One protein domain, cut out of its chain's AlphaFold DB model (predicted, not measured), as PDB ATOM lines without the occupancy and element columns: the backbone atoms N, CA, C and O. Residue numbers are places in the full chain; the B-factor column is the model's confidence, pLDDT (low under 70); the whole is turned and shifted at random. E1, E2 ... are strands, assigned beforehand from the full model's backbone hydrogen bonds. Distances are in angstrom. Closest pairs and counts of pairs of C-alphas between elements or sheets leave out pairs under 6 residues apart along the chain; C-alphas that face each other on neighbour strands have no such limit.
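AT A GLANCE: This is residues 37 to 142 of the 145 residues of the protein "DNA topoisomerase" of Thaumarchaeota archaeon (UniProt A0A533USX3). With little regular structure, three small antiparallel sheets follow one another along the longest axis: hairpin E1 and E2 at one end, meander E3 E4 E5 in the middle, meander E6 E7 E8 at the other end; in a meander each strand is the antiparallel neighbour of the one before. The printed part has 106 residues, 41 in eight strands, E1 to E8 in chain order. It is all strand and compact, radius of gyration of the C-alphas 14.1 A, spanning 42 by 29 by 22 A.

IN THESE COORDINATES: Find C-alpha 103 at (221.212, 242.474, 210.744); there E6, residues 103 to 110, begins, runs 19.7 A and bends by 50 degrees at 107. E7 is 117 to 122, 16.6 A; E8 is 130 to 133. Then find E3, 70 to 74, E4, 81 to 85, and E5, 95 to 97. E1, 37 to 41, begins at (217.341, 211.101, 216.725); E2 is 46 to 50.

HOW THE PARTS SIT: Look for pairs within hydrogen-bond range: N 105 and O 120, 2.8 A, in hairpin E6 and E7; N 73 and O 82, 2.8 A, in hairpin E3 and E4. The closest C-alphas of E3 and E6, Ile 72 and Ala 106, are 7.8 A apart. E2 and E3 are apart.

THE WHOLE: The farthest C-alphas, Tyr 37 and Lys 126, are 43.5 A apart. The printed part has no cut; the link E2 to E3 is long, and its residues 52 to 54 have pLDDT under 70.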
ATOM      1  N   TYR A  37     217.221 211.433 218.140       82.94
ATOM      2  CA  TYR A  37     217.341 211.101 216.725       82.94
ATOM      3  C   TYR A  37     218.742 211.437 216.211       82.94
ATOM      4  O   TYR A  37     219.381 212.403 216.635       82.94
ATOM      5  N   LEU A  38     219.232 210.644 215.261       86.31
ATOM      6  CA  LEU A  38     220.499 210.897 214.578       86.31
ATOM      7  C   LEU A  38     220.303 211.972 213.510       86.31
ATOM      8  O   LEU A  38     219.418 211.861 212.679       86.31
ATOM      9  N   SER A  39     221.129 213.012 213.500       85.69
ATOM     10  CA  SER A  39     221.109 214.057 212.474       85.69
ATOM     11  C   SER A  39     222.511 214.297 211.934       85.69
ATOM     12  O   SER A  39     223.479 214.359 212.693       85.69
ATOM     13  N   TRP A  40     222.652 214.444 210.619       86.38
ATOM     14  CA  TRP A  40     223.940 214.773 210.018       86.38
ATOM     15  C   TRP A  40     224.307 216.243 210.253       86.38
ATOM     16  O   TRP A  40     223.559 217.168 209.931       86.38
ATOM     17  N   SER A  41     225.504 216.485 210.792       84.75
ATOM     18  CA  SER A  41     226.052 217.830 210.934       84.75
ATOM     19  C   SER A  41     227.045 218.125 209.821       84.75
ATOM     20  O   SER A  41     228.223 217.786 209.925       84.75
ATOM     21  N   GLU A  42     226.612 218.883 208.815       83.00
ATOM     22  CA  GLU A  42     227.469 219.293 207.692       83.00
ATOM     23  C   GLU A  42     228.718 220.070 208.142       83.00
ATOM     24  O   GLU A  42     229.793 219.982 207.555       83.00
ATOM     25  N   ARG A  43     228.612 220.821 209.245       83.44
ATOM     26  CA  ARG A  43     229.753 221.544 209.820       83.44
ATOM     27  C   ARG A  43     230.803 220.603 210.417       83.44
ATOM     28  O   ARG A  43     231.982 220.931 210.349       83.44
ATOM     29  N   LYS A  44     230.376 219.509 211.055       85.94
ATOM     30  CA  LYS A  44     231.261 218.556 211.743       85.94
ATOM     31  C   LYS A  44     231.579 217.312 210.900       85.94
ATOM     32  O   LYS A  44     232.393 216.518 211.350       85.94
ATOM     33  N   ARG A  45     230.936 217.147 209.733       87.44
ATOM     34  CA  ARG A  45     231.005 215.960 208.862       87.44
ATOM     35  C   ARG A  45     230.777 214.646 209.616       87.44
ATOM     36  O   ARG A  45     231.498 213.675 209.423       87.44
ATOM     37  N   LYS A  46     229.810 214.645 210.533       89.56
ATOM     38  CA  LYS A  46     229.444 213.458 211.310       89.56
ATOM     39  C   LYS A  46     227.994 213.508 211.754       89.56
ATOM     40  O   LYS A  46     227.429 214.598 211.909       89.56
ATOM     41  N   TYR A  47     227.438 212.336 212.035       86.88
ATOM     42  CA  TYR A  47     226.167 212.221 212.732       86.88
ATOM     43  C   TYR A  47     226.301 212.720 214.172       86.88
ATOM     44  O   TYR A  47     227.305 212.504 214.856       86.88
ATOM     45  N   VAL A  48     225.287 213.453 214.608       86.62
ATOM     46  CA  VAL A  48     225.102 213.911 215.976       86.62
ATOM     47  C   VAL A  48     223.751 213.405 216.449       86.62
ATOM     48  O   VAL A  48     222.759 213.526 215.738       86.62
ATOM     49  N   ILE A  49     223.711 212.841 217.647       84.56
ATOM     50  CA  ILE A  49     222.447 212.555 218.323       84.56
ATOM     51  C   ILE A  49     221.854 213.912 218.706       84.56
ATOM     52  O   ILE A  49     222.593 214.785 219.149       84.56
ATOM     53  N   LEU A  50     220.565 214.143 218.491       81.50
ATOM     54  CA  LEU A  50     219.807 215.333 218.896       81.50
ATOM     55  C   LEU A  50     218.509 214.860 219.554       81.50
ATOM     56  O   LEU A  50     218.005 213.826 219.169       81.50
ATOM     57  N   GLY A  51     217.948 215.596 220.510       73.38
ATOM     58  CA  GLY A  51     216.710 215.184 221.187       73.38
ATOM     59  C   GLY A  51     216.164 216.295 222.084       73.38
ATOM     60  O   GLY A  51     216.116 217.463 221.673       73.38
ATOM     61  N   THR A  52     215.836 215.954 223.328       65.50
ATOM     62  CA  THR A  52     215.464 216.874 224.422       65.50
ATOM     63  C   THR A  52     216.544 217.929 224.673       65.50
ATOM     64  O   THR A  52     216.241 219.119 224.791       65.50
ATOM     65  N   ASN A  53     217.820 217.532 224.602       63.00
ATOM     66  CA  ASN A  53     218.969 218.434 224.498       63.00
ATOM     67  C   ASN A  53     219.101 218.954 223.064       63.00
ATOM     68  O   ASN A  53     220.039 218.658 222.320       63.00
ATOM     69  N   SER A  54     218.098 219.716 222.647       67.12
ATOM     70  CA  SER A  54     218.100 220.356 221.343       67.12
ATOM     71  C   SER A  54     219.279 221.329 221.237       67.12
ATOM     72  O   SER A  54     219.730 221.866 222.252       67.12
ATOM     73  N   PRO A  55     219.789 221.606 220.022       71.25
ATOM     74  CA  PRO A  55     220.896 222.542 219.857       71.25
ATOM     75  C   PRO A  55     220.574 223.861 220.566       71.25
ATOM     76  O   PRO A  55     219.481 224.391 220.386       71.25
ATOM     77  N   GLY A  56     221.517 224.413 221.340       73.25
ATOM     78  CA  GLY A  56     221.289 225.649 222.111       73.25
ATOM     79  C   GLY A  56     220.835 226.845 221.258       73.25
ATOM     80  O   GLY A  56     220.170 227.754 221.750       73.25
ATOM     81  N   ASN A  57     221.121 226.791 219.954       83.25
ATOM     82  CA  ASN A  57     220.725 227.782 218.954       83.25
ATOM     83  C   ASN A  57     219.331 227.519 218.343       83.25
ATOM     84  O   ASN A  57     218.922 228.243 217.437       83.25
ATOM     85  N   GLY A  58     218.630 226.469 218.783       86.50
ATOM     86  CA  GLY A  58     217.264 226.136 218.385       86.50
ATOM     87  C   GLY A  58     216.290 227.231 218.799       86.50
ATOM     88  O   GLY A  58     216.330 227.705 219.936       86.50
ATOM     89  N   LEU A  59     215.438 227.646 217.861       89.94
ATOM     90  CA  LEU A  59     214.504 228.749 218.063       89.94
ATOM     91  C   LEU A  59     213.175 228.258 218.623       89.94
ATOM     92  O   LEU A  59     212.849 228.533 219.771       89.94
ATOM     93  N   VAL A  60     212.435 227.526 217.799       91.25
ATOM     94  CA  VAL A  60     211.111 226.975 218.098       91.25
ATOM     95  C   VAL A  60     211.042 225.559 217.546       91.25
ATOM     96  O   VAL A  60     211.868 225.172 216.712       91.25
ATOM     97  N   GLU A  61     210.078 224.780 218.010       91.00
ATOM     98  CA  GLU A  61     209.816 223.445 217.479       91.00
ATOM     99  C   GLU A  61     209.351 223.511 216.023       91.00
ATOM    100  O   GLU A  61     208.760 224.489 215.567       91.00
ATOM    101  N   CYS A  62     209.702 222.486 215.253       91.12
ATOM    102  CA  CYS A  62     209.355 222.414 213.846       91.12
ATOM    103  C   CYS A  62     207.871 222.056 213.693       91.12
ATOM    104  O   CYS A  62     207.493 220.955 214.089       91.12
ATOM    105  N   PRO A  63     207.051 222.898 213.037       90.81
ATOM    106  CA  PRO A  63     205.629 222.613 212.863       90.81
ATOM    107  C   PRO A  63     205.337 221.484 211.867       90.81
ATOM    108  O   PRO A  63     204.193 221.086 211.738       90.81
ATOM    109  N   GLN A  64     206.338 221.004 211.115       90.56
ATOM    110  CA  GLN A  64     206.141 219.945 210.120       90.56
ATOM    111  C   GLN A  64     206.464 218.547 210.664       90.56
ATOM    112  O   GLN A  64     205.851 217.578 210.239       90.56
ATOM    113  N   CYS A  65     207.457 218.423 211.552       87.94
ATOM    114  CA  CYS A  65     207.865 217.118 212.084       87.94
ATOM    115  C   CYS A  65     207.718 216.987 213.597       87.94
ATOM    116  O   CYS A  65     207.873 215.878 214.082       87.94
ATOM    117  N   HIS A  66     207.502 218.080 214.340       87.69
ATOM    118  CA  HIS A  66     207.371 218.140 215.808       87.69
ATOM    119  C   HIS A  66     208.528 217.545 216.639       87.69
ATOM    120  O   HIS A  66     208.570 217.712 217.849       87.69
ATOM    121  N   ILE A  67     209.512 216.919 215.996       86.38
ATOM    122  CA  ILE A  67     210.680 216.288 216.617       86.38
ATOM    123  C   ILE A  67     211.869 217.259 216.628       86.38
ATOM    124  O   ILE A  67     212.626 217.371 217.593       86.38
ATOM    125  N   GLY A  68     212.073 217.966 215.512       87.12
ATOM    126  CA  GLY A  68     213.198 218.879 215.335       87.12
ATOM    127  C   GLY A  68     212.907 220.307 215.784       87.12
ATOM    128  O   GLY A  68     211.759 220.713 215.934       87.12
ATOM    129  N   LYS A  69     213.962 221.121 215.906       90.88
ATOM    130  CA  LYS A  69     213.850 222.573 216.116       90.88
ATOM    131  C   LYS A  69     214.262 223.340 214.867       90.88
ATOM    132  O   LYS A  69     215.128 222.907 214.106       90.88
ATOM    133  N   LEU A  70     213.637 224.492 214.660       92.38
ATOM    134  CA  LEU A  70     213.986 225.432 213.604       92.38
ATOM    135  C   LEU A  70     215.235 226.226 213.994       92.38
ATOM    136  O   LEU A  70     215.360 226.730 215.112       92.38
ATOM    137  N   LEU A  71     216.166 226.332 213.052       92.25
ATOM    138  CA  LEU A  71     217.483 226.939 213.219       92.25
ATOM    139  C   LEU A  71     217.739 227.935 212.095       92.25
ATOM    140  O   LEU A  71     217.407 227.653 210.947       92.25
ATOM    141  N   ILE A  72     218.409 229.054 212.390       92.62
ATOM    142  CA  ILE A  72     219.021 229.867 211.331       92.62
ATOM    143  C   ILE A  72     220.298 229.173 210.871       92.62
ATOM    144  O   ILE A  72     221.243 228.989 211.639       92.62
ATOM    145  N   ILE A  73     220.335 228.844 209.587       91.69
ATOM    146  CA  ILE A  73     221.454 228.194 208.923       91.69
ATOM    147  C   ILE A  73     221.991 229.144 207.852       91.69
ATOM    148  O   ILE A  73     221.249 229.827 207.143       91.69
ATOM    149  N   ARG A  74     223.317 229.191 207.729       91.94
ATOM    150  CA  ARG A  74     223.991 229.814 206.592       91.94
ATOM    151  C   ARG A  74     224.561 228.707 205.719       91.94
ATOM    152  O   ARG A  74     225.395 227.934 206.190       91.94
ATOM    153  N   SER A  75     224.114 228.630 204.468       91.56
ATOM    154  CA  SER A  75     224.610 227.627 203.523       91.56
ATOM    155  C   SER A  75     226.114 227.790 203.324       91.56
ATOM    156  O   SER A  75     226.607 228.905 203.132       91.56
ATOM    157  N   ARG A  76     226.860 226.683 203.348       89.25
ATOM    158  CA  ARG A  76     228.303 226.707 203.066       89.25
ATOM    159  C   ARG A  76     228.585 226.973 201.591       89.25
ATOM    160  O   ARG A  76     229.540 227.700 201.316       89.25
ATOM    161  N   GLN A  77     227.748 226.423 200.708       90.62
ATOM    162  CA  GLN A  77     227.860 226.526 199.252       90.62
ATOM    163  C   GLN A  77     227.428 227.917 198.772       90.62
ATOM    164  O   GLN A  77     228.236 228.666 198.244       90.62
ATOM    165  N   THR A  78     226.182 228.319 199.046       92.62
ATOM    166  CA  THR A  78     225.622 229.570 198.496       92.62
ATOM    167  C   THR A  78     225.855 230.797 199.377       92.62
ATOM    168  O   THR A  78     225.504 231.907 198.990       92.62
ATOM    169  N   LYS A  79     226.372 230.619 200.601       91.44
ATOM    170  CA  LYS A  79     226.514 231.661 201.643       91.44
ATOM    171  C   LYS A  79     225.209 232.348 202.065       91.44
ATOM    172  O   LYS A  79     225.263 233.225 202.935       91.44
ATOM    173  N   LYS A  80     224.064 231.927 201.518       94.25
ATOM    174  CA  LYS A  80     222.731 232.454 201.814       94.25
ATOM    175  C   LYS A  80     222.245 231.996 203.189       94.25
ATOM    176  O   LYS A  80     222.581 230.906 203.657       94.25
ATOM    177  N   ARG A  81     221.456 232.847 203.839       94.69
ATOM    178  CA  ARG A  81     220.792 232.595 205.122       94.69
ATOM    179  C   ARG A  81     219.404 232.007 204.885       94.69
ATOM    180  O   ARG A  81     218.659 232.501 204.044       94.69
ATOM    181  N   PHE A  82     219.044 230.983 205.638       94.62
ATOM    182  CA  PHE A  82     217.718 230.375 205.612       94.62
ATOM    183  C   PHE A  82     217.399 229.798 206.989       94.62
ATOM    184  O   PHE A  82     218.298 229.622 207.811       94.62
ATOM    185  N   ILE A  83     216.126 229.533 207.261       93.88
ATOM    186  CA  ILE A  83     215.752 228.712 208.413       93.88
ATOM    187  C   ILE A  83     215.519 227.296 207.928       93.88
ATOM    188  O   ILE A  83     214.844 227.104 206.918       93.88
ATOM    189  N   GLY A  84     216.079 226.330 208.646       93.06
ATOM    190  CA  GLY A  84     215.900 224.908 208.388       93.06
ATOM    191  C   GLY A  84     215.666 224.135 209.679       93.06
ATOM    192  O   GLY A  84     216.040 224.583 210.766       93.06
ATOM    193  N   CYS A  85     215.033 222.975 209.555       92.25
ATOM    194  CA  CYS A  85     214.868 222.044 210.663       92.25
ATOM    195  C   CYS A  85     216.184 221.316 210.982       92.25
ATOM    196  O   CYS A  85     216.923 220.921 210.084       92.25
ATOM    197  N   SER A  86     216.450 221.072 212.264       89.25
ATOM    198  CA  SER A  86     217.541 220.196 212.708       89.25
ATOM    199  C   SER A  86     217.389 218.741 212.246       89.25
ATOM    200  O   SER A  86     218.386 218.029 212.154       89.25
ATOM    201  N   ASN A  87     216.165 218.306 211.933       89.00
ATOM    202  CA  ASN A  87     215.836 216.958 211.472       89.00
ATOM    203  C   ASN A  87     215.767 216.837 209.933       89.00
ATOM    204  O   ASN A  87     215.061 215.987 209.395       89.00
ATOM    205  N   TYR A  88     216.449 217.727 209.202       88.19
ATOM    206  CA  TYR A  88     216.374 217.777 207.736       88.19
ATOM    207  C   TYR A  88     216.816 216.469 207.060       88.19
ATOM    208  O   TYR A  88     216.147 215.984 206.151       88.19
ATOM    209  N   TYR A  89     217.904 215.861 207.540       85.94
ATOM    210  CA  TYR A  89     218.479 214.649 206.943       85.94
ATOM    211  C   TYR A  89     217.622 213.391 207.118       85.94
ATOM    212  O   TYR A  89     217.766 212.465 206.331       85.94
ATOM    213  N   ASN A  90     216.682 213.385 208.068       85.19
ATOM    214  CA  ASN A  90     215.745 212.274 208.262       85.19
ATOM    215  C   ASN A  90     214.415 212.490 207.515       85.19
ATOM    216  O   ASN A  90     213.414 211.863 207.841       85.19
ATOM    217  N   GLY A  91     214.372 213.415 206.548       87.12
ATOM    218  CA  GLY A  91     213.221 213.618 205.661       87.12
ATOM    219  C   GLY A  91     212.387 214.875 205.927       87.12
ATOM    220  O   GLY A  91     211.483 215.180 205.147       87.12
ATOM    221  N   CYS A  92     212.682 215.666 206.966       91.06
ATOM    222  CA  CYS A  92     211.947 216.910 207.212       91.06
ATOM    223  C   CYS A  92     212.338 218.008 206.206       91.06
ATOM    224  O   CYS A  92     213.439 218.547 206.257       91.06
ATOM    225  N   LYS A  93     211.401 218.441 205.354       90.62
ATOM    226  CA  LYS A  93     211.649 219.465 204.312       90.62
ATOM    227  C   LYS A  93     211.356 220.911 204.742       90.62
ATOM    228  O   LYS A  93     211.443 221.823 203.919       90.62
ATOM    229  N   ALA A  94     211.049 221.143 206.019       92.56
ATOM    230  CA  ALA A  94     210.758 222.474 206.546       92.56
ATOM    231  C   ALA A  94     211.962 223.415 206.382       92.56
ATOM    232  O   ALA A  94     212.936 223.362 207.140       92.56
ATOM    233  N   SER A  95     211.875 224.301 205.392       92.62
ATOM    234  CA  SER A  95     212.853 225.353 205.156       92.62
ATOM    235  C   SER A  95     212.192 226.599 204.575       92.62
ATOM    236  O   SER A  95     211.223 226.519 203.824       92.62
ATOM    237  N   THR A  96     212.701 227.772 204.945       93.19
ATOM    238  CA  THR A  96     212.271 229.049 204.361       93.19
ATOM    239  C   THR A  96     213.490 229.934 204.125       93.19
ATOM    240  O   THR A  96     214.351 230.034 205.011       93.19
ATOM    241  N   PRO A  97     213.588 230.605 202.964       93.69
ATOM    242  CA  PRO A  97     214.615 231.608 202.766       93.69
ATOM    243  C   PRO A  97     214.462 232.720 203.803       93.69
ATOM    244  O   PRO A  97     213.354 233.097 204.194       93.69
ATOM    245  N   LEU A  98     215.597 233.245 204.251       93.69
ATOM    246  CA  LEU A  98     215.656 234.386 205.152       93.69
ATOM    247  C   LEU A  98     216.113 235.626 204.381       93.69
ATOM    248  O   LEU A  98     216.605 235.543 203.254       93.69
ATOM    249  N   ILE A  99     216.007 236.788 205.012       91.31
ATOM    250  CA  ILE A  99     216.601 238.018 204.502       91.31
ATOM    251  C   ILE A  99     218.122 237.823 204.367       91.31
ATOM    252  O   ILE A  99     218.810 237.383 205.290       91.31
ATOM    253  N   GLN A 100     218.648 238.138 203.182       92.94
ATOM    254  CA  GLN A 100     220.044 237.860 202.835       92.94
ATOM    255  C   GLN A 100     221.011 238.971 203.250       92.94
ATOM    256  O   GLN A 100     222.179 238.683 203.512       92.94
ATOM    257  N   ARG A 101     220.543 240.219 203.369       90.06
ATOM    258  CA  ARG A 101     221.329 241.413 203.739       90.06
ATOM    259  C   ARG A 101     220.759 242.074 204.999       90.06
ATOM    260  O   ARG A 101     219.579 241.939 205.279       90.06
ATOM    261  N   GLY A 102     221.593 242.769 205.768       90.31
ATOM    262  CA  GLY A 102     221.181 243.399 207.030       90.31
ATOM    263  C   GLY A 102     221.366 242.516 208.269       90.31
ATOM    264  O   GLY A 102     221.773 241.346 208.180       90.31
ATOM    265  N   MET A 103     221.101 243.114 209.431       91.69
ATOM    266  CA  MET A 103     221.212 242.474 210.744       91.69
ATOM    267  C   MET A 103     219.913 241.759 211.092       91.69
ATOM    268  O   MET A 103     218.831 242.288 210.846       91.69
ATOM    269  N   ILE A 104     220.031 240.561 211.666       93.12
ATOM    270  CA  ILE A 104     218.886 239.723 212.024       93.12
ATOM    271  C   ILE A 104     219.086 239.189 213.435       93.12
ATOM    272  O   ILE A 104     220.118 238.583 213.726       93.12
ATOM    273  N   HIS A 105     218.064 239.351 214.264       91.62
ATOM    274  CA  HIS A 105     217.903 238.644 215.522       91.62
ATOM    275  C   HIS A 105     216.703 237.713 215.404       91.62
ATOM    276  O   HIS A 105     215.575 238.152 215.186       91.62
ATOM    277  N   ALA A 106     216.943 236.411 215.532       90.62
ATOM    278  CA  ALA A 106     215.852 235.468 215.698       90.62
ATOM    279  C   ALA A 106     215.418 235.421 217.154       90.62
ATOM    280  O   ALA A 106     216.245 235.325 218.059       90.62
ATOM    281  N   THR A 107     214.107 235.442 217.353       91.00
ATOM    282  CA  THR A 107     213.501 235.240 218.664       91.00
ATOM    283  C   THR A 107     213.041 233.793 218.802       91.00
ATOM    284  O   THR A 107     212.752 233.122 217.810       91.00
ATOM    285  N   LYS A 108     212.939 233.314 220.044       91.25
ATOM    286  CA  LYS A 108     212.318 232.020 220.372       91.25
ATOM    287  C   LYS A 108     210.787 232.113 220.459       91.25
ATOM    288  O   LYS A 108     210.144 231.250 221.037       91.25
ATOM    289  N   ILE A 109     210.206 233.189 219.924       91.06
ATOM    290  CA  ILE A 109     208.769 233.440 219.970       91.06
ATOM    291  C   ILE A 109     208.149 232.814 218.716       91.06
ATOM    292  O   ILE A 109     208.490 233.246 217.605       91.06
ATOM    293  N   PRO A 110     207.253 231.823 218.856       92.94
ATOM    294  CA  PRO A 110     206.538 231.260 217.723       92.94
ATOM    295  C   PRO A 110     205.487 232.245 217.198       92.94
ATOM    296  O   PRO A 110     204.882 233.028 217.933       92.94
ATOM    297  N   CYS A 111     205.263 232.218 215.888       91.75
ATOM    298  CA  CYS A 111     204.161 232.919 215.247       91.75
ATOM    299  C   CYS A 111     202.831 232.258 215.628       91.75
ATOM    300  O   CYS A 111     202.714 231.042 215.553       91.75
ATOM    301  N   LYS A 112     201.807 233.058 215.945       90.25
ATOM    302  CA  LYS A 112     200.473 232.551 216.312       90.25
ATOM    303  C   LYS A 112     199.751 231.805 215.178       90.25
ATOM    304  O   LYS A 112     198.842 231.044 215.458       90.25
ATOM    305  N   VAL A 113     200.135 232.049 213.921       90.38
ATOM    306  CA  VAL A 113     199.450 231.496 212.738       90.38
ATOM    307  C   VAL A 113     200.150 230.247 212.208       90.38
ATOM    308  O   VAL A 113     199.511 229.234 211.971       90.38
ATOM    309  N   CYS A 114     201.466 230.314 211.993       89.25
ATOM    310  CA  CYS A 114     202.211 229.215 211.369       89.25
ATOM    311  C   CYS A 114     203.226 228.539 212.298       89.25
ATOM    312  O   CYS A 114     203.929 227.640 211.852       89.25
ATOM    313  N   TYR A 115     203.361 228.986 213.551       92.25
ATOM    314  CA  TYR A 115     204.310 228.457 214.545       92.25
ATOM    315  C   TYR A 115     205.801 228.577 214.183       92.25
ATOM    316  O   TYR A 115     206.670 228.180 214.954       92.25
ATOM    317  N   TRP A 116     206.134 229.214 213.059       93.56
ATOM    318  CA  TRP A 116     207.511 229.574 212.717       93.56
ATOM    319  C   TRP A 116     208.037 230.702 213.611       93.56
ATOM    320  O   TRP A 116     207.251 231.531 214.077       93.56
ATOM    321  N   PRO A 117     209.359 230.794 213.830       94.12
ATOM    322  CA  PRO A 117     209.925 231.797 214.717       94.12
ATOM    323  C   PRO A 117     209.753 233.203 214.142       94.12
ATOM    324  O   PRO A 117     209.786 233.435 212.929       94.12
ATOM    325  N   ILE A 118     209.608 234.173 215.032       93.69
ATOM    326  CA  ILE A 118     209.581 235.582 214.658       93.69
ATOM    327  C   ILE A 118     211.013 236.114 214.591       93.69
ATOM    328  O   ILE A 118     211.850 235.840 215.457       93.69
ATOM    329  N   ILE A 119     211.293 236.896 213.553       94.12
ATOM    330  CA  ILE A 119     212.579 237.550 213.346       94.12
ATOM    331  C   ILE A 119     212.438 239.060 213.499       94.12
ATOM    332  O   ILE A 119     211.435 239.663 213.116       94.12
ATOM    333  N   LEU A 120     213.479 239.658 214.057       93.75
ATOM    334  CA  LEU A 120     213.701 241.091 214.105       93.75
ATOM    335  C   LEU A 120     214.831 241.405 213.134       93.75
ATOM    336  O   LEU A 120     215.889 240.777 213.198       93.75
ATOM    337  N   PHE A 121     214.633 242.360 212.234       94.12
ATOM    338  CA  PHE A 121     215.682 242.756 211.301       94.12
ATOM    339  C   PHE A 121     215.726 244.263 211.070       94.12
ATOM    340  O   PHE A 121     214.753 244.978 211.303       94.12
ATOM    341  N   ARG A 122     216.885 244.731 210.607       94.88
ATOM    342  CA  ARG A 122     217.106 246.093 210.104       94.88
ATOM    343  C   ARG A 122     218.182 246.075 209.021       94.88
ATOM    344  O   ARG A 122     219.138 245.297 209.118       94.88
ATOM    345  N   TYR A 123     218.057 246.933 208.011       93.56
ATOM    346  CA  TYR A 123     219.066 247.039 206.951       93.56
ATOM    347  C   TYR A 123     220.168 248.037 207.301       93.56
ATOM    348  O   TYR A 123     221.335 247.776 207.021       93.56
ATOM    349  N   SER A 124     219.813 249.136 207.969       93.19
ATOM    350  CA  SER A 124     220.749 250.166 208.430       93.19
ATOM    351  C   SER A 124     220.644 250.388 209.938       93.19
ATOM    352  O   SER A 124     219.595 250.153 210.536       93.19
ATOM    353  N   LYS A 125     221.722 250.881 210.565       89.19
ATOM    354  CA  LYS A 125     221.736 251.228 211.999       89.19
ATOM    355  C   LYS A 125     220.694 252.298 212.353       89.19
ATOM    356  O   LYS A 125     220.177 252.257 213.463       89.19
ATOM    357  N   LYS A 126     220.379 253.203 211.413       92.44
ATOM    358  CA  LYS A 126     219.394 254.290 211.574       92.44
ATOM    359  C   LYS A 126     217.937 253.808 211.526       92.44
ATOM    360  O   LYS A 126     217.047 254.512 211.985       92.44
ATOM    361  N   GLN A 127     217.680 252.631 210.954       92.19
ATOM    362  CA  GLN A 127     216.326 252.087 210.849       92.19
ATOM    363  C   GLN A 127     215.906 251.399 212.149       92.19
ATOM    364  O   GLN A 127     216.708 250.724 212.803       92.19
ATOM    365  N   LYS A 128     214.618 251.523 212.484       93.38
ATOM    366  CA  LYS A 128     213.999 250.777 213.582       93.38
ATOM    367  C   LYS A 128     213.994 249.278 213.266       93.38
ATOM    368  O   LYS A 128     213.906 248.865 212.109       93.38
ATOM    369  N   TRP A 129     214.082 248.460 214.310       94.25
ATOM    370  CA  TRP A 129     213.933 247.014 214.176       94.25
ATOM    371  C   TRP A 129     212.515 246.676 213.721       94.25
ATOM    372  O   TRP A 129     211.545 247.050 214.374       94.25
ATOM    373  N   THR A 130     212.404 245.947 212.616       92.31
ATOM    374  CA  THR A 130     211.123 245.468 212.091       92.31
ATOM    375  C   THR A 130     210.898 244.034 212.543       92.31
ATOM    376  O   THR A 130     211.788 243.191 212.410       92.31
ATOM    377  N   ARG A 131     209.710 243.753 213.085       92.19
ATOM    378  CA  ARG A 131     209.299 242.424 213.548       92.19
ATOM    379  C   ARG A 131     208.476 241.737 212.465       92.19
ATOM    380  O   ARG A 131     207.432 242.246 212.076       92.19
ATOM    381  N   GLN A 132     208.912 240.566 212.011       91.31
ATOM    382  CA  GLN A 132     208.237 239.816 210.950       91.31
ATOM    383  C   GLN A 132     208.291 238.310 211.231       91.31
ATOM    384  O   GLN A 132     209.282 237.796 211.749       91.31
ATOM    385  N   CYS A 133     207.234 237.571 210.884       92.69
ATOM    386  CA  CYS A 133     207.272 236.103 210.890       92.69
ATOM    387  C   CYS A 133     208.367 235.613 209.936       92.69
ATOM    388  O   CYS A 133     208.541 236.225 208.893       92.69
ATOM    389  N   SER A 134     209.097 234.532 210.217       91.50
ATOM    390  CA  SER A 134     210.147 234.066 209.305       91.50
ATOM    391  C   SER A 134     209.650 233.326 208.058       91.50
ATOM    392  O   SER A 134     210.361 233.295 207.056       91.50
ATOM    393  N   ASN A 135     208.463 232.719 208.116       91.69
ATOM    394  CA  ASN A 135     207.890 231.978 206.997       91.69
ATOM    395  C   ASN A 135     207.325 232.947 205.952       91.69
ATOM    396  O   ASN A 135     206.442 233.746 206.261       91.69
ATOM    397  N   ILE A 136     207.831 232.868 204.719       87.75
ATOM    398  CA  ILE A 136     207.392 233.719 203.602       87.75
ATOM    399  C   ILE A 136     205.933 233.444 203.232       87.75
ATOM    400  O   ILE A 136     205.216 234.375 202.891       87.75
ATOM    401  N   LYS A 137     205.479 232.193 203.373       86.19
ATOM    402  CA  LYS A 137     204.111 231.765 203.054       86.19
ATOM    403  C   LYS A 137     203.102 232.062 204.173       86.19
ATOM    404  O   LYS A 137     201.962 231.623 204.101       86.19
ATOM    405  N   CYS A 138     203.514 232.732 205.251       88.12
ATOM    406  CA  CYS A 138     202.622 232.999 206.374       88.12
ATOM    407  C   CYS A 138     201.611 234.097 206.029       88.12
ATOM    408  O   CYS A 138     202.011 235.201 205.655       88.12
ATOM    409  N   ALA A 139     200.326 233.841 206.289       85.12
ATOM    410  CA  ALA A 139     199.259 234.831 206.139       85.12
ATOM    411  C   ALA A 139     199.514 236.111 206.956       85.12
ATOM    412  O   ALA A 139     199.171 237.198 206.516       85.12
ATOM    413  N   SER A 140     200.218 236.022 208.093       82.12
ATOM    414  CA  SER A 140     200.565 237.196 208.911       82.12
ATOM    415  C   SER A 140     201.516 238.190 208.226       82.12
ATOM    416  O   SER A 140     201.806 239.235 208.801       82.12
ATOM    417  N   ARG A 141     202.123 237.827 207.086       80.31
ATOM    418  CA  ARG A 141     202.957 238.731 206.278       80.31
ATOM    419  C   ARG A 141     202.164 239.442 205.189       80.31
ATOM    420  O   ARG A 141     202.642 240.453 204.688       80.31
ATOM    421  N   ILE A 142     201.020 238.890 204.805       73.12
ATOM    422  CA  ILE A 142     200.153 239.475 203.798       73.12
ATOM    423  C   ILE A 142     199.335 240.513 204.557       73.12
ATOM    424  O   ILE A 142     198.352 240.183 205.219       73.12
TER     425      ILE A 142